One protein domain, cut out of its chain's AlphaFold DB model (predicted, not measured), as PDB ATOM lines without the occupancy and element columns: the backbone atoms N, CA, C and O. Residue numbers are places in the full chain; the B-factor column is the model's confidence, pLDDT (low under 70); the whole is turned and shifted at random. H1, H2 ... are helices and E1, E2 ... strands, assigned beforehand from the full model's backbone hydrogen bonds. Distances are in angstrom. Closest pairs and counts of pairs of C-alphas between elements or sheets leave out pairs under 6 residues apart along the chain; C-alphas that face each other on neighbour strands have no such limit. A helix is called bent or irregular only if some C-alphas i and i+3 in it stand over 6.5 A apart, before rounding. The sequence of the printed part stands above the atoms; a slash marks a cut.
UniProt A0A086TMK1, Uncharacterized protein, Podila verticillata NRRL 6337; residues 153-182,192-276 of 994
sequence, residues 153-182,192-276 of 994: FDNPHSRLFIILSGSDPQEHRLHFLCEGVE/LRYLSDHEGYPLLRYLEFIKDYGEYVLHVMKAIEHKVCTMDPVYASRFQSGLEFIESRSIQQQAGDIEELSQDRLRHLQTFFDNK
ATOM      1  N   PHE A 153      53.171 -34.037 -21.853       45.44
ATOM      2  CA  PHE A 153      53.438 -32.616 -22.129       45.44
ATOM      3  C   PHE A 153      54.509 -32.408 -23.215       45.44
ATOM      4  O   PHE A 153      54.496 -31.394 -23.920       45.44
ATOM      5  N   ASP A 154      55.394 -33.394 -23.389       43.72
ATOM      6  CA  ASP A 154      56.389 -33.466 -24.464       43.72
ATOM      7  C   ASP A 154      55.720 -33.606 -25.850       43.72
ATOM      8  O   ASP A 154      56.295 -33.192 -26.856       43.72
ATOM      9  N   ASN A 155      54.485 -34.129 -25.922       50.94
ATOM     10  CA  ASN A 155      53.664 -34.054 -27.132       50.94
ATOM     11  C   ASN A 155      53.041 -32.643 -27.259       50.94
ATOM     12  O   ASN A 155      52.193 -32.279 -26.436       50.94
ATOM     13  N   PRO A 156      53.386 -31.852 -28.299       48.72
ATOM     14  CA  PRO A 156      52.928 -30.468 -28.427       48.72
ATOM     15  C   PRO A 156      51.405 -30.298 -28.562       48.72
ATOM     16  O   PRO A 156      50.903 -29.220 -28.261       48.72
ATOM     17  N   HIS A 157      50.662 -31.338 -28.956       48.00
ATOM     18  CA  HIS A 157      49.206 -31.282 -29.174       48.00
ATOM     19  C   HIS A 157      48.391 -31.796 -27.974       48.00
ATOM     20  O   HIS A 157      47.166 -31.729 -27.987       48.00
ATOM     21  N   SER A 158      49.054 -32.296 -26.925       48.53
ATOM     22  CA  SER A 158      48.419 -32.817 -25.697       48.53
ATOM     23  C   SER A 158      48.256 -31.748 -24.601       48.53
ATOM     24  O   SER A 158      48.148 -32.063 -23.414       48.53
ATOM     25  N   ARG A 159      48.262 -30.470 -24.997       59.62
ATOM     26  CA  ARG A 159      48.298 -29.296 -24.113       59.62
ATOM     27  C   ARG A 159      46.894 -28.727 -23.875       59.62
ATOM     28  O   ARG A 159      45.954 -29.040 -24.597       59.62
ATOM     29  N   LEU A 160      46.732 -27.971 -22.789       61.75
ATOM     30  CA  LEU A 160      45.441 -27.844 -22.107       61.75
ATOM     31  C   LEU A 160      44.448 -26.950 -22.873       61.75
ATOM     32  O   LEU A 160      44.522 -25.720 -22.839       61.75
ATOM     33  N   PHE A 161      43.469 -27.596 -23.502       71.94
ATOM     34  CA  PHE A 161      42.227 -26.984 -23.964       71.94
ATOM     35  C   PHE A 161      41.241 -26.867 -22.802       71.94
ATOM     36  O   PHE A 161      41.039 -27.845 -22.082       71.94
ATOM     37  N   ILE A 162      40.540 -25.740 -22.682       76.50
ATOM     38  CA  ILE A 162      39.322 -25.668 -21.863       76.50
ATOM     39  C   ILE A 162      38.136 -25.201 -22.703       76.50
ATOM     40  O   ILE A 162      38.292 -24.428 -23.650       76.50
ATOM     41  N   ILE A 163      36.935 -25.661 -22.350       78.56
ATOM     42  CA  ILE A 163      35.693 -25.131 -22.917       78.56
ATOM     43  C   ILE A 163      35.136 -24.117 -21.924       78.56
ATOM     44  O   ILE A 163      34.841 -24.469 -20.781       78.56
ATOM     45  N   LEU A 164      34.954 -22.876 -22.366       80.12
ATOM     46  CA  LEU A 164      34.166 -21.884 -21.640       80.12
ATOM     47  C   LEU A 164      32.825 -21.692 -22.349       80.12
ATOM     48  O   LEU A 164      32.718 -21.817 -23.572       80.12
ATOM     49  N   SER A 165      31.789 -21.380 -21.575       80.25
ATOM     50  CA  SER A 165      30.526 -20.899 -22.143       80.25
ATOM     51  C   SER A 165      30.658 -19.413 -22.491       80.25
ATOM     52  O   SER A 165      31.261 -18.646 -21.733       80.25
ATOM     53  N   GLY A 166      30.123 -19.030 -23.648       78.19
ATOM     54  CA  GLY A 166      30.115 -17.665 -24.162       78.19
ATOM     55  C   GLY A 166      29.116 -16.761 -23.437       78.19
ATOM     56  O   GLY A 166      28.734 -16.994 -22.289       78.19
ATOM     57  N   SER A 167      28.694 -15.689 -24.106       78.31
ATOM     58  CA  SER A 167      27.601 -14.830 -23.624       78.31
ATOM     59  C   SER A 167      26.215 -15.435 -23.888       78.31
ATOM     60  O   SER A 167      25.283 -15.150 -23.137       78.31
ATOM     61  N   ASP A 168      26.084 -16.292 -24.906       81.00
ATOM     62  CA  ASP A 168      24.938 -17.184 -25.098       81.00
ATOM     63  C   ASP A 168      25.237 -18.549 -24.436       81.00
ATOM     64  O   ASP A 168      26.280 -19.141 -24.725       81.00
ATOM     65  N   PRO A 169      24.358 -19.097 -23.573       75.12
ATOM     66  CA  PRO A 169      24.555 -20.410 -22.949       75.12
ATOM     67  C   PRO A 169      24.507 -21.609 -23.921       75.12
ATOM     68  O   PRO A 169      24.733 -22.735 -23.481       75.12
ATOM     69  N   GLN A 170      24.203 -21.410 -25.210       78.62
ATOM     70  CA  GLN A 170      24.376 -22.417 -26.271       78.62
ATOM     71  C   GLN A 170      25.698 -22.261 -27.042       78.62
ATOM     72  O   GLN A 170      26.070 -23.150 -27.813       78.62
ATOM     73  N   GLU A 171      26.408 -21.144 -26.864       84.25
ATOM     74  CA  GLU A 171      27.700 -20.898 -27.492       84.25
ATOM     75  C   GLU A 171      28.825 -21.419 -26.593       84.25
ATOM     76  O   GLU A 171      29.193 -20.809 -25.592       84.25
ATOM     77  N   HIS A 172      29.415 -22.550 -26.971       81.31
ATOM     78  CA  HIS A 172      30.602 -23.081 -26.306       81.31
ATOM     79  C   HIS A 172      31.847 -22.711 -27.107       81.31
ATOM     80  O   HIS A 172      31.906 -22.941 -28.319       81.31
ATOM     81  N   ARG A 173      32.849 -22.142 -26.435       84.31
ATOM     82  CA  ARG A 173      34.096 -21.697 -27.055       84.31
ATOM     83  C   ARG A 173      35.291 -22.456 -26.495       84.31
ATOM     84  O   ARG A 173      35.384 -22.714 -25.297       84.31
ATOM     85  N   LEU A 174      36.195 -22.825 -27.392       82.75
ATOM     86  CA  LEU A 174      37.459 -23.477 -27.085       82.75
ATOM     87  C   LEU A 174      38.501 -22.399 -26.775       82.75
ATOM     88  O   LEU A 174      38.812 -21.577 -27.639       82.75
ATOM     89  N   HIS A 175      39.027 -22.400 -25.556       82.06
ATOM     90  CA  HIS A 175      40.120 -21.525 -25.146       82.06
ATOM     91  C   HIS A 175      41.391 -22.348 -24.970       82.06
ATOM     92  O   HIS A 175      41.373 -23.443 -24.401       82.06
ATOM     93  N   PHE A 176      42.498 -21.789 -25.443       79.62
ATOM     94  CA  PHE A 176      43.830 -22.309 -25.190       79.62
ATOM     95  C   PHE A 176      44.367 -21.693 -23.899       79.62
ATOM     96  O   PHE A 176      44.186 -20.494 -23.664       79.62
ATOM     97  N   LEU A 177      45.052 -22.487 -23.074       77.75
ATOM     98  CA  LEU A 177      45.964 -21.911 -22.091       77.75
ATOM     99  C   LEU A 177      47.220 -21.443 -22.829       77.75
ATOM    100  O   LEU A 177      47.914 -22.249 -23.446       77.75
ATOM    101  N   CYS A 178      47.502 -20.144 -22.778       78.00
ATOM    102  CA  CYS A 178      48.723 -19.604 -23.354       78.00
ATOM    103  C   CYS A 178      49.896 -19.912 -22.415       78.00
ATOM    104  O   CYS A 178      49.869 -19.518 -21.249       78.00
ATOM    105  N   GLU A 179      50.952 -20.565 -22.911       75.75
ATOM    106  CA  GLU A 179      52.179 -20.811 -22.141       75.75
ATOM    107  C   GLU A 179      53.019 -19.529 -22.083       75.75
ATOM    108  O   GLU A 179      54.080 -19.425 -22.704       75.75
ATOM    109  N   GLY A 180      52.498 -18.526 -21.365       68.25
ATOM    110  CA  GLY A 180      53.094 -17.202 -21.217       68.25
ATOM    111  C   GLY A 180      54.592 -17.277 -20.923       68.25
ATOM    112  O   GLY A 180      55.065 -18.120 -20.151       68.25
ATOM    113  N   VAL A 181      55.358 -16.413 -21.580       61.94
ATOM    114  CA  VAL A 181      56.800 -16.335 -21.348       61.94
ATOM    115  C   VAL A 181      57.026 -15.579 -20.046       61.94
ATOM    116  O   VAL A 181      56.452 -14.516 -19.831       61.94
ATOM    117  N   GLU A 182      57.810 -16.182 -19.154       62.78
ATOM    118  CA  GLU A 182      58.022 -15.669 -17.801       62.78
ATOM    119  C   GLU A 182      58.641 -14.268 -17.829       62.78
ATOM    120  O   GLU A 182      59.588 -13.999 -18.577       62.78
ATOM    121  N   LEU A 192      48.585 -19.657 -13.065       51.94
ATOM    122  CA  LEU A 192      47.886 -19.994 -14.319       51.94
ATOM    123  C   LEU A 192      47.048 -18.817 -14.861       51.94
ATOM    124  O   LEU A 192      46.122 -18.998 -15.658       51.94
ATOM    125  N   ARG A 193      47.396 -17.589 -14.460       52.50
ATOM    126  CA  ARG A 193      46.981 -16.351 -15.118       52.50
ATOM    127  C   ARG A 193      47.668 -16.298 -16.483       52.50
ATOM    128  O   ARG A 193      48.766 -15.781 -16.567       52.50
ATOM    129  N   TYR A 194      47.047 -16.903 -17.497       58.66
ATOM    130  CA  TYR A 194      46.800 -16.348 -18.841       58.66
ATOM    131  C   TYR A 194      45.958 -17.353 -19.643       58.66
ATOM    132  O   TYR A 194      46.374 -17.920 -20.656       58.66
ATOM    133  N   LEU A 195      44.697 -17.505 -19.220       61.09
ATOM    134  CA  LEU A 195      43.637 -17.542 -20.224       61.09
ATOM    135  C   LEU A 195      43.753 -16.231 -20.999       61.09
ATOM    136  O   LEU A 195      43.507 -15.169 -20.434       61.09
ATOM    137  N   SER A 196      44.215 -16.296 -22.246       57.34
ATOM    138  CA  SER A 196      44.332 -15.105 -23.084       57.34
ATOM    139  C   SER A 196      42.954 -14.456 -23.244       57.34
ATOM    140  O   SER A 196      41.974 -15.165 -23.478       57.34
ATOM    141  N   ASP A 197      42.888 -13.121 -23.220       61.41
ATOM    142  CA  ASP A 197      41.656 -12.343 -23.461       61.41
ATOM    143  C   ASP A 197      41.129 -12.470 -24.912       61.41
ATOM    144  O   ASP A 197      40.150 -11.830 -25.296       61.41
ATOM    145  N   HIS A 198      41.726 -13.354 -25.726       68.81
ATOM    146  CA  HIS A 198      41.101 -13.853 -26.944       68.81
ATOM    147  C   HIS A 198      39.700 -14.409 -26.633       68.81
ATOM    148  O   HIS A 198      39.495 -15.134 -25.655       68.81
ATOM    149  N   GLU A 199      38.721 -14.121 -27.490       74.31
ATOM    150  CA  GLU A 199      37.332 -14.493 -27.205       74.31
ATOM    151  C   GLU A 199      37.055 -16.014 -27.245       74.31
ATOM    152  O   GLU A 199      35.920 -16.423 -27.010       74.31
ATOM    153  N   GLY A 200      38.047 -16.849 -27.580       79.25
ATOM    154  CA  GLY A 200      37.900 -18.292 -27.788       79.25
ATOM    155  C   GLY A 200      37.268 -18.663 -29.136       79.25
ATOM    156  O   GLY A 200      36.603 -17.860 -29.789       79.25
ATOM    157  N   TYR A 201      37.472 -19.909 -29.565       81.75
ATOM    158  CA  TYR A 201      37.055 -20.399 -30.883       81.75
ATOM    159  C   TYR A 201      35.686 -21.099 -30.801       81.75
ATOM    160  O   TYR A 201      35.557 -22.063 -30.042       81.75
ATOM    161  N   PRO A 202      34.656 -20.677 -31.561       82.12
ATOM    162  CA  PRO A 202      33.306 -21.234 -31.446       82.12
ATOM    163  C   PRO A 202      33.231 -22.701 -31.898       82.12
ATOM    164  O   PRO A 202      33.501 -23.045 -33.052       82.12
ATOM    165  N   LEU A 203      32.812 -23.583 -30.987       82.31
ATOM    166  CA  LEU A 203      32.684 -25.020 -31.222       82.31
ATOM    167  C   LEU A 203      31.367 -25.349 -31.942       82.31
ATOM    168  O   LEU A 203      30.412 -25.845 -31.345       82.31
ATOM    169  N   LEU A 204      31.345 -25.151 -33.264       79.44
ATOM    170  CA  LEU A 204      30.190 -25.439 -34.140       79.44
ATOM    171  C   LEU A 204      29.608 -26.864 -34.000       79.44
ATOM    172  O   LEU A 204      28.467 -27.102 -34.384       79.44
ATOM    173  N   ARG A 205      30.388 -27.821 -33.476       82.31
ATOM    174  CA  ARG A 205      29.978 -29.212 -33.196       82.31
ATOM    175  C   ARG A 205      30.356 -29.635 -31.767       82.31
ATOM    176  O   ARG A 205      30.864 -30.734 -31.557       82.31
ATOM    177  N   TYR A 206      30.135 -28.763 -30.777       81.44
ATOM    178  CA  TYR A 206      30.564 -28.975 -29.383       81.44
ATOM    179  C   TYR A 206      30.124 -30.320 -28.773       81.44
ATOM    180  O   TYR A 206      30.873 -30.897 -27.994       81.44
ATOM    181  N   LEU A 207      28.951 -30.855 -29.142       80.81
ATOM    182  CA  LEU A 207      28.472 -32.159 -28.656       80.81
ATOM    183  C   LEU A 207      29.361 -33.327 -29.103       80.81
ATOM    184  O   LEU A 207      29.521 -34.291 -28.361       80.81
ATOM    185  N   GLU A 208      29.934 -33.245 -30.302       82.75
ATOM    186  CA  GLU A 208      30.862 -34.252 -30.823       82.75
ATOM    187  C   GLU A 208      32.240 -34.072 -30.182       82.75
ATOM    188  O   GLU A 208      32.822 -35.035 -29.697       82.75
ATOM    189  N   PHE A 209      32.702 -32.824 -30.041       81.38
ATOM    190  CA  PHE A 209      33.941 -32.514 -29.323       81.38
ATOM    191  C   PHE A 209      33.915 -33.004 -27.861       81.38
ATOM    192  O   PHE A 209      34.884 -33.594 -27.392       81.38
ATOM    193  N   ILE A 210      32.795 -32.835 -27.148       79.88
ATOM    194  CA  ILE A 210      32.627 -33.330 -25.769       79.88
ATOM    195  C   ILE A 210      32.500 -34.858 -25.721       79.88
ATOM    196  O   ILE A 210      33.017 -35.473 -24.795       79.88
ATOM    197  N   LYS A 211      31.881 -35.492 -26.721       81.69
ATOM    198  CA  LYS A 211      31.830 -36.958 -26.812       81.69
ATOM    199  C   LYS A 211      33.213 -37.581 -27.051       81.69
ATOM    200  O   LYS A 211      33.515 -38.646 -26.514       81.69
ATOM    201  N   ASP A 212      34.041 -36.936 -27.867       79.75
ATOM    202  CA  ASP A 212      35.321 -37.505 -28.289       79.75
ATOM    203  C   ASP A 212      36.485 -37.111 -27.354       79.75
ATOM    204  O   ASP A 212      37.405 -37.916 -27.184       79.75
ATOM    205  N   TYR A 213      36.410 -35.935 -26.703       79.31
ATOM    206  CA  TYR A 213      37.471 -35.342 -25.864       79.31
ATOM    207  C   TYR A 213      37.010 -34.775 -24.507       79.31
ATOM    208  O   TYR A 213      37.849 -34.335 -23.720       79.31
ATOM    209  N   GLY A 214      35.709 -34.756 -24.199       81.56
ATOM    210  CA  GLY A 214      35.172 -34.075 -23.011       81.56
ATOM    211  C   GLY A 214      35.717 -34.608 -21.688       81.56
ATOM    212  O   GLY A 214      35.964 -33.825 -20.780       81.56
ATOM    213  N   GLU A 215      36.000 -35.908 -21.595       79.88
ATOM    214  CA  GLU A 215      36.635 -36.499 -20.413       79.88
ATOM    215  C   GLU A 215      38.085 -36.025 -20.215       79.88
ATOM    216  O   GLU A 215      38.475 -35.706 -19.090       79.88
ATOM    217  N   TYR A 216      38.873 -35.907 -21.290       79.88
ATOM    218  CA  TYR A 216      40.216 -35.317 -21.228       79.88
ATOM    219  C   TYR A 216      40.137 -33.856 -20.767       79.88
ATOM    220  O   TYR A 216      40.840 -33.472 -19.831       79.88
ATOM    221  N   VAL A 217      39.228 -33.067 -21.356       80.38
ATOM    222  CA  VAL A 217      39.007 -31.666 -20.960       80.38
ATOM    223  C   VAL A 217      38.545 -31.568 -19.502       80.38
ATOM    224  O   VAL A 217      38.993 -30.676 -18.792       80.38
ATOM    225  N   LEU A 218      37.724 -32.499 -19.009       81.75
ATOM    226  CA  LEU A 218      37.283 -32.522 -17.612       81.75
ATOM    227  C   LEU A 218      38.436 -32.793 -16.635       81.75
ATOM    228  O   LEU A 218      38.542 -32.119 -15.610       81.75
ATOM    229  N   HIS A 219      39.319 -33.744 -16.950       80.19
ATOM    230  CA  HIS A 219      40.519 -34.006 -16.148       80.19
ATOM    231  C   HIS A 219      41.478 -32.810 -16.164       80.19
ATOM    232  O   HIS A 219      42.009 -32.433 -15.119       80.19
ATOM    233  N   VAL A 220      41.643 -32.180 -17.330       77.38
ATOM    234  CA  VAL A 220      42.373 -30.921 -17.514       77.38
ATOM    235  C   VAL A 220      41.780 -29.807 -16.645       77.38
ATOM    236  O   VAL A 220      42.508 -29.203 -15.859       77.38
ATOM    237  N   MET A 221      40.467 -29.577 -16.701       80.19
ATOM    238  CA  MET A 221      39.808 -28.521 -15.933       80.19
ATOM    239  C   MET A 221      39.875 -28.785 -14.423       80.19
ATOM    240  O   MET A 221      40.206 -27.867 -13.687       80.19
ATOM    241  N   LYS A 222      39.718 -30.022 -13.944       82.00
ATOM    242  CA  LYS A 222      39.907 -30.347 -12.512       82.00
ATOM    243  C   LYS A 222      41.357 -30.193 -12.037       82.00
ATOM    244  O   LYS A 222      41.609 -29.749 -10.919       82.00
ATOM    245  N   ALA A 223      42.336 -30.504 -12.888       76.88
ATOM    246  CA  ALA A 223      43.747 -30.265 -12.578       76.88
ATOM    247  C   ALA A 223      44.105 -28.763 -12.540       76.88
ATOM    248  O   ALA A 223      45.022 -28.369 -11.815       76.88
ATOM    249  N   ILE A 224      43.378 -27.934 -13.298       76.19
ATOM    250  CA  ILE A 224      43.463 -26.468 -13.270       76.19
ATOM    251  C   ILE A 224      42.709 -25.899 -12.050       76.19
ATOM    252  O   ILE A 224      43.255 -25.045 -11.362       76.19
ATOM    253  N   GLU A 225      41.514 -26.405 -11.723       81.44
ATOM    254  CA  GLU A 225      40.654 -25.985 -10.599       81.44
ATOM    255  C   GLU A 225      41.424 -25.923  -9.269       81.44
ATOM    256  O   GLU A 225      41.412 -24.903  -8.581       81.44
ATOM    257  N   HIS A 226      42.213 -26.961  -8.965       70.69
ATOM    258  CA  HIS A 226      43.091 -27.022  -7.787       70.69
ATOM    259  C   HIS A 226      44.209 -25.951  -7.737       70.69
ATOM    260  O   HIS A 226      44.965 -25.904  -6.766       70.69
ATOM    261  N   LYS A 227      44.328 -25.103  -8.765       64.12
ATOM    262  CA  LYS A 227      45.262 -23.973  -8.884       64.12
ATOM    263  C   LYS A 227      44.572 -22.636  -9.228       64.12
ATOM    264  O   LYS A 227      45.260 -21.630  -9.345       64.12
ATOM    265  N   VAL A 228      43.244 -22.595  -9.391       59.62
ATOM    266  CA  VAL A 228      42.479 -21.440  -9.930       59.62
ATOM    267  C   VAL A 228      42.186 -20.328  -8.912       59.62
ATOM    268  O   VAL A 228      41.619 -19.298  -9.270       59.62
ATOM    269  N   CYS A 229      42.624 -20.470  -7.658       52.28
ATOM    270  CA  CYS A 229      42.323 -19.568  -6.533       52.28
ATOM    271  C   CYS A 229      42.716 -18.077  -6.708       52.28
ATOM    272  O   CYS A 229      42.440 -17.277  -5.816       52.28
ATOM    273  N   THR A 230      43.358 -17.707  -7.816       59.19
ATOM    274  CA  THR A 230      43.833 -16.359  -8.177       59.19
ATOM    275  C   THR A 230      43.131 -15.743  -9.400       59.19
ATOM    276  O   THR A 230      43.452 -14.613  -9.769       59.19
ATOM    277  N   MET A 231      42.197 -16.448 -10.058       63.91
ATOM    278  CA  MET A 231      41.517 -15.943 -11.263       63.91
ATOM    279  C   MET A 231      40.486 -14.837 -10.977       63.91
ATOM    280  O   MET A 231      39.871 -14.784  -9.912       63.91
ATOM    281  N   ASP A 232      40.251 -13.984 -11.980       72.06
ATOM    282  CA  ASP A 232      39.176 -12.986 -11.965       72.06
ATOM    283  C   ASP A 232      37.782 -13.650 -11.812       72.06
ATOM    284  O   ASP A 232      37.537 -14.692 -12.434       72.06
ATOM    285  N   PRO A 233      36.839 -13.065 -11.040       76.50
ATOM    286  CA  PRO A 233      35.524 -13.662 -10.789       76.50
ATOM    287  C   PRO A 233      34.685 -13.981 -12.038       76.50
ATOM    288  O   PRO A 233      33.910 -14.939 -12.013       76.50
ATOM    289  N   VAL A 234      34.819 -13.220 -13.130       76.06
ATOM    290  CA  VAL A 234      34.098 -13.474 -14.391       76.06
ATOM    291  C   VAL A 234      34.646 -14.729 -15.064       76.06
ATOM    292  O   VAL A 234      33.877 -15.585 -15.509       76.06
ATOM    293  N   TYR A 235      35.972 -14.876 -15.093       71.62
ATOM    294  CA  TYR A 235      36.621 -16.068 -15.629       71.62
ATOM    295  C   TYR A 235      36.393 -17.296 -14.743       71.62
ATOM    296  O   TYR A 235      36.034 -18.345 -15.273       71.62
ATOM    297  N   ALA A 236      36.468 -17.163 -13.415       76.56
ATOM    298  CA  ALA A 236      36.138 -18.239 -12.480       76.56
ATOM    299  C   ALA A 236      34.681 -18.724 -12.643       76.56
ATOM    300  O   ALA A 236      34.427 -19.926 -12.697       76.56
ATOM    301  N   SER A 237      33.721 -17.806 -12.817       79.94
ATOM    302  CA  SER A 237      32.314 -18.153 -13.067       79.94
ATOM    303  C   SER A 237      32.111 -18.884 -14.404       79.94
ATOM    304  O   SER A 237      31.412 -19.901 -14.449       79.94
ATOM    305  N   ARG A 238      32.763 -18.433 -15.487       78.00
ATOM    306  CA  ARG A 238      32.735 -19.118 -16.796       78.00
ATOM    307  C   ARG A 238      33.403 -20.491 -16.746       78.00
ATOM    308  O   ARG A 238      32.904 -21.423 -17.371       78.00
ATOM    309  N   PHE A 239      34.504 -20.607 -16.006       79.25
ATOM    310  CA  PHE A 239      35.250 -21.847 -15.813       79.25
ATOM    311  C   PHE A 239      34.401 -22.888 -15.082       79.25
ATOM    312  O   PHE A 239      34.216 -23.989 -15.594       79.25
ATOM    313  N   GLN A 240      33.798 -22.504 -13.953       81.88
ATOM    314  CA  GLN A 240      32.868 -23.345 -13.201       81.88
ATOM    315  C   GLN A 240      31.669 -23.776 -14.062       81.88
ATOM    316  O   GLN A 240      31.338 -24.957 -14.112       81.88
ATOM    317  N   SER A 241      31.081 -22.845 -14.824       80.75
ATOM    318  CA  SER A 241      29.982 -23.148 -15.755       80.75
ATOM    319  C   SER A 241      30.393 -24.150 -16.843       80.75
ATOM    320  O   SER A 241      29.598 -25.002 -17.228       80.75
ATOM    321  N   GLY A 242      31.630 -24.065 -17.346       78.81
ATOM    322  CA  GLY A 242      32.189 -25.032 -18.296       78.81
ATOM    323  C   GLY A 242      32.433 -26.406 -17.667       78.81
ATOM    324  O   GLY A 242      32.112 -27.421 -18.280       78.81
ATOM    325  N   LEU A 243      32.931 -26.442 -16.428       83.25
ATOM    326  CA  LEU A 243      33.178 -27.671 -15.674       83.25
ATOM    327  C   LEU A 243      31.866 -28.417 -15.388       83.25
ATOM    328  O   LEU A 243      31.726 -29.566 -15.802       83.25
ATOM    329  N   GLU A 244      30.873 -27.747 -14.793       84.88
ATOM    330  CA  GLU A 244      29.535 -28.306 -14.532       84.88
ATOM    331  C   GLU A 244      28.849 -28.784 -15.821       84.88
ATOM    332  O   GLU A 244      28.225 -29.851 -15.856       84.88
ATOM    333  N   PHE A 245      28.999 -28.027 -16.912       81.62
ATOM    334  CA  PHE A 245      28.471 -28.409 -18.215       81.62
ATOM    335  C   PHE A 245      29.105 -29.705 -18.735       81.62
ATOM    336  O   PHE A 245      28.370 -30.629 -19.097       81.62
ATOM    337  N   ILE A 246      30.438 -29.816 -18.728       79.12
ATOM    338  CA  ILE A 246      31.129 -31.034 -19.169       79.12
ATOM    339  C   ILE A 246      30.798 -32.207 -18.241       79.12
ATOM    340  O   ILE A 246      30.475 -33.278 -18.750       79.12
ATOM    341  N   GLU A 247      30.784 -32.032 -16.915       82.94
ATOM    342  CA  GLU A 247      30.377 -33.087 -15.974       82.94
ATOM    343  C   GLU A 247      28.977 -33.620 -16.286       82.94
ATOM    344  O   GLU A 247      28.797 -34.826 -16.472       82.94
ATOM    345  N   SER A 248      27.997 -32.720 -16.433       80.88
ATOM    346  CA  SER A 248      26.601 -33.079 -16.708       80.88
ATOM    347  C   SER A 248      26.414 -33.889 -17.998       80.88
ATOM    348  O   SER A 248      25.420 -34.606 -18.135       80.88
ATOM    349  N   ARG A 249      27.365 -33.796 -18.942       77.00
ATOM    350  CA  ARG A 249      27.363 -34.520 -20.222       77.00
ATOM    351  C   ARG A 249      28.247 -35.762 -20.217       77.00
ATOM    352  O   ARG A 249      27.807 -36.791 -20.723       77.00
ATOM    353  N   SER A 250      29.426 -35.705 -19.605       67.62
ATOM    354  CA  SER A 250      30.351 -36.838 -19.473       67.62
ATOM    355  C   SER A 250      29.703 -37.972 -18.672       67.62
ATOM    356  O   SER A 250      29.709 -39.123 -19.101       67.62
ATOM    357  N   ILE A 251      29.019 -37.639 -17.569       65.44
ATOM    358  CA  ILE A 251      28.285 -38.603 -16.729       65.44
ATOM    359  C   ILE A 251      27.144 -39.300 -17.508       65.44
ATOM    360  O   ILE A 251      26.748 -40.413 -17.167       65.44
ATOM    361  N   GLN A 252      26.632 -38.692 -18.587       59.78
ATOM    362  CA  GLN A 252      25.560 -39.258 -19.420       59.78
ATOM    363  C   GLN A 252      26.052 -40.231 -20.513       59.78
ATOM    364  O   GLN A 252      25.211 -40.859 -21.153       59.78
ATOM    365  N   GLN A 253      27.366 -40.371 -20.753       58.50
ATOM    366  CA  GLN A 253      27.908 -41.086 -21.929       58.50
ATOM    367  C   GLN A 253      28.691 -42.383 -21.631       58.50
ATOM    368  O   GLN A 253      29.352 -42.909 -22.519       58.50
ATOM    369  N   GLN A 254      28.472 -42.966 -20.444       50.22
ATOM    370  CA  GLN A 254      29.068 -44.210 -19.914       50.22
ATOM    371  C   GLN A 254      30.516 -44.085 -19.411       50.22
ATOM    372  O   GLN A 254      31.375 -43.502 -20.057       50.22
ATOM    373  N   ALA A 255      30.786 -44.729 -18.270       44.97
ATOM    374  CA  ALA A 255      32.136 -44.965 -17.771       44.97
ATOM    375  C   ALA A 255      32.729 -46.210 -18.457       44.97
ATOM    376  O   ALA A 255      32.497 -47.337 -18.016       44.97
ATOM    377  N   GLY A 256      33.434 -45.995 -19.568       54.19
ATOM    378  CA  GLY A 256      34.460 -46.924 -20.054       54.19
ATOM    379  C   GLY A 256      35.801 -46.637 -19.369       54.19
ATOM    380  O   GLY A 256      35.955 -45.590 -18.744       54.19
ATOM    381  N   ASP A 257      36.764 -47.554 -19.463       52.22
ATOM    382  CA  ASP A 257      38.052 -47.384 -18.785       52.22
ATOM    383  C   ASP A 257      38.884 -46.241 -19.394       52.22
ATOM    384  O   ASP A 257      39.326 -46.290 -20.543       52.22
ATOM    385  N   ILE A 258      39.132 -45.221 -18.569       49.44
ATOM    386  CA  ILE A 258      39.827 -43.964 -18.911       49.44
ATOM    387  C   ILE A 258      41.275 -44.218 -19.379       49.44
ATOM    388  O   ILE A 258      41.857 -43.417 -20.111       49.44
ATOM    389  N   GLU A 259      41.858 -45.360 -18.997       51.94
ATOM    390  CA  GLU A 259      43.191 -45.792 -19.433       51.94
ATOM    391  C   GLU A 259      43.280 -46.039 -20.955       51.94
ATOM    392  O   GLU A 259      44.382 -45.999 -21.505       51.94
ATOM    393  N   GLU A 260      42.148 -46.202 -21.657       51.97
ATOM    394  CA  GLU A 260      42.081 -46.301 -23.124       51.97
ATOM    395  C   GLU A 260      41.452 -45.070 -23.813       51.97
ATOM    396  O   GLU A 260      40.798 -45.159 -24.857       51.97
ATOM    397  N   LEU A 261      41.787 -43.870 -23.317       53.56
ATOM    398  CA  LEU A 261      41.875 -42.661 -24.152       53.56
ATOM    399  C   LEU A 261      42.993 -42.859 -25.202       53.56
ATOM    400  O   LEU A 261      44.108 -42.351 -25.076       53.56
ATOM    401  N   SER A 262      42.711 -43.702 -26.201       57.84
ATOM    402  CA  SER A 262      43.753 -44.356 -26.992       57.84
ATOM    403  C   SER A 262      44.642 -43.352 -27.719       57.84
ATOM    404  O   SER A 262      44.202 -42.288 -28.174       57.84
ATOM    405  N   GLN A 263      45.913 -43.718 -27.895       59.59
ATOM    406  CA  GLN A 263      46.865 -42.886 -28.630       59.59
ATOM    407  C   GLN A 263      46.399 -42.596 -30.066       59.59
ATOM    408  O   GLN A 263      46.841 -41.614 -30.648       59.59
ATOM    409  N   ASP A 264      45.490 -43.399 -30.633       63.41
ATOM    410  CA  ASP A 264      44.866 -43.137 -31.931       63.41
ATOM    411  C   ASP A 264      43.861 -41.974 -31.886       63.41
ATOM    412  O   ASP A 264      43.748 -41.252 -32.872       63.41
ATOM    413  N   ARG A 265      43.155 -41.738 -30.768       62.31
ATOM    414  CA  ARG A 265      42.295 -40.548 -30.598       62.31
ATOM    415  C   ARG A 265      43.119 -39.279 -30.424       62.31
ATOM    416  O   ARG A 265      42.835 -38.281 -31.080       62.31
ATOM    417  N   LEU A 266      44.176 -39.328 -29.612       59.75
ATOM    418  CA  LEU A 266      45.115 -38.208 -29.488       59.75
ATOM    419  C   LEU A 266      45.840 -37.943 -30.819       59.75
ATOM    420  O   LEU A 266      45.970 -36.787 -31.215       59.75
ATOM    421  N   ARG A 267      46.203 -38.989 -31.578       65.00
ATOM    422  CA  ARG A 267      46.717 -38.850 -32.952       65.00
ATOM    423  C   ARG A 267      45.674 -38.305 -33.934       65.00
ATOM    424  O   ARG A 267      46.068 -37.568 -34.828       65.00
ATOM    425  N   HIS A 268      44.373 -38.569 -33.777       65.50
ATOM    426  CA  HIS A 268      43.330 -37.903 -34.576       65.50
ATOM    427  C   HIS A 268      43.182 -36.416 -34.228       65.50
ATOM    428  O   HIS A 268      43.060 -35.605 -35.144       65.50
ATOM    429  N   LEU A 269      43.235 -36.043 -32.945       61.19
ATOM    430  CA  LEU A 269      43.225 -34.639 -32.520       61.19
ATOM    431  C   LEU A 269      44.452 -33.893 -33.061       61.19
ATOM    432  O   LEU A 269      44.313 -32.831 -33.659       61.19
ATOM    433  N   GLN A 270      45.636 -34.496 -32.932       60.75
ATOM    434  CA  GLN A 270      46.864 -34.014 -33.561       60.75
ATOM    435  C   GLN A 270      46.684 -33.876 -35.081       60.75
ATOM    436  O   GLN A 270      46.864 -32.790 -35.607       60.75
ATOM    437  N   THR A 271      46.214 -34.915 -35.778       63.66
ATOM    438  CA  THR A 271      45.986 -34.890 -37.238       63.66
ATOM    439  C   THR A 271      44.968 -33.816 -37.657       63.66
ATOM    440  O   THR A 271      45.059 -33.275 -38.756       63.66
ATOM    441  N   PHE A 272      44.001 -33.466 -36.804       65.44
ATOM    442  CA  PHE A 272      43.053 -32.371 -37.044       65.44
ATOM    443  C   PHE A 272      43.703 -30.978 -36.940       65.44
ATOM    444  O   PHE A 272      43.243 -30.050 -37.610       65.44
ATOM    445  N   PHE A 273      44.766 -30.836 -36.145       62.03
ATOM    446  CA  PHE A 273      45.582 -29.622 -36.075       62.03
ATOM    447  C   PHE A 273      46.704 -29.609 -37.124       62.03
ATOM    448  O   PHE A 273      46.889 -28.593 -37.775       62.03
ATOM    449  N   ASP A 274      47.367 -30.734 -37.395       58.50
ATOM    450  CA  ASP A 274      48.433 -30.836 -38.405       58.50
ATOM    451  C   ASP A 274      47.904 -30.597 -39.835       58.50
ATOM    452  O   ASP A 274      48.593 -30.017 -40.669       58.50
ATOM    453  N   ASN A 275      46.644 -30.963 -40.119       60.12
ATOM    454  CA  ASN A 275      45.952 -30.608 -41.372       60.12
ATOM    455  C   ASN A 275      45.381 -29.172 -41.388       60.12
ATOM    456  O   ASN A 275      44.704 -28.787 -42.344       60.12
ATOM    457  N   LYS A 276      45.605 -28.384 -40.333       57.25
ATOM    458  CA  LYS A 276      45.210 -26.978 -40.221       57.25
ATOM    459  C   LYS A 276      46.419 -26.142 -39.832       57.25
ATOM    460  O   LYS A 276      46.585 -25.812 -38.663       57.25
TER     461      LYS A 276
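Overview. This is residues 153 to 182 and 192 to 276 of the 994 residues of an uncharacterized protein of Podila verticillata NRRL 6337 (UniProt A0A086TMK1). A hairpin of two short strands, E1 and E2, has two helices, H1 and H2, packed mainly on E1; these helices meet at a steep tilt, H1 being sharply kinked. H3 lies farther out, near H1, after a long link. The printed part has 115 residues, with two named strands followed by three named helices in the order E1, E2, H1, H2, H3; the sheet, E1 - E2, is antiparallel. Its class is mostly helix. The whole is compact, with a radius of gyration of the C-alphas of 14.1 A, and the C-alphas span 36 by 34 by 27 A.

Along the chain. E1, residues 161 to 165, begins at C-alpha 161 at (42.227, -26.984, -23.964) and is 13.3 A long from first to last C-alpha. E2, residues 172 to 176, is also 13.3 A long. H1, residues 206 to 225, spans 21.5 A; it has a kink of 79 degrees near residue 213 and is irregular, with C-alphas 212 and 215 8.0 A apart. H2, residues 233 to 250, spans 25.3 A from C-alpha 233 at (35.524, -13.662, -10.789). H3, residues 263 to 274, spans 15.6 A and ends at C-alpha 274 at (48.433, -30.836, -38.405).

Arrangement. E1 and E2 form a hairpin, antiparallel at 145 degrees between their directions. N 162 and O 175 are within hydrogen-bond range at 3.0 A, as are N 173 and O 164 at 2.9 A. Residues 173 to 174 of E2 also pair, antiparallel, with residues 201 to 202. The closest C-alphas of E1 and H1 are those of Ile 162 and Val 217, 6.1 A apart. The closest of E1 and H2 are those of Leu 164 and Gly 242, 5.0 A apart. H2 touches H1 with residues 243 to 250 alone; the closest C-alphas, of Gly 214 and Ile 246, are 6.4 A apart. H1 and H2 run opposite ways at a steep tilt of 53 degrees. H1 and H3 are close but not clearly touching, with the C-alphas of Asp 212 and Arg 265 closest at 8.0 A; they stand about perpendicular, at 79 degrees. H2 and H3 are apart. In H2 and H3 every O i to N i+4 pair is within hydrogen-bond range; in H1, 14 of 16 are.

Size, cuts and confidence. The two C-alphas farthest apart, those of Glu 182 and Gln 254, are 40.7 A apart. Residues 183 to 191 are not printed; C-alphas 182 and 192 are 11.6 A apart across this cut. Of the links that are printed whole, H2 to H3 is long, with 12 residues. The mean pLDDT of the printed part is 70.0, and 50 residues are under 70, among them residues 153 to 160 and 250 to 276.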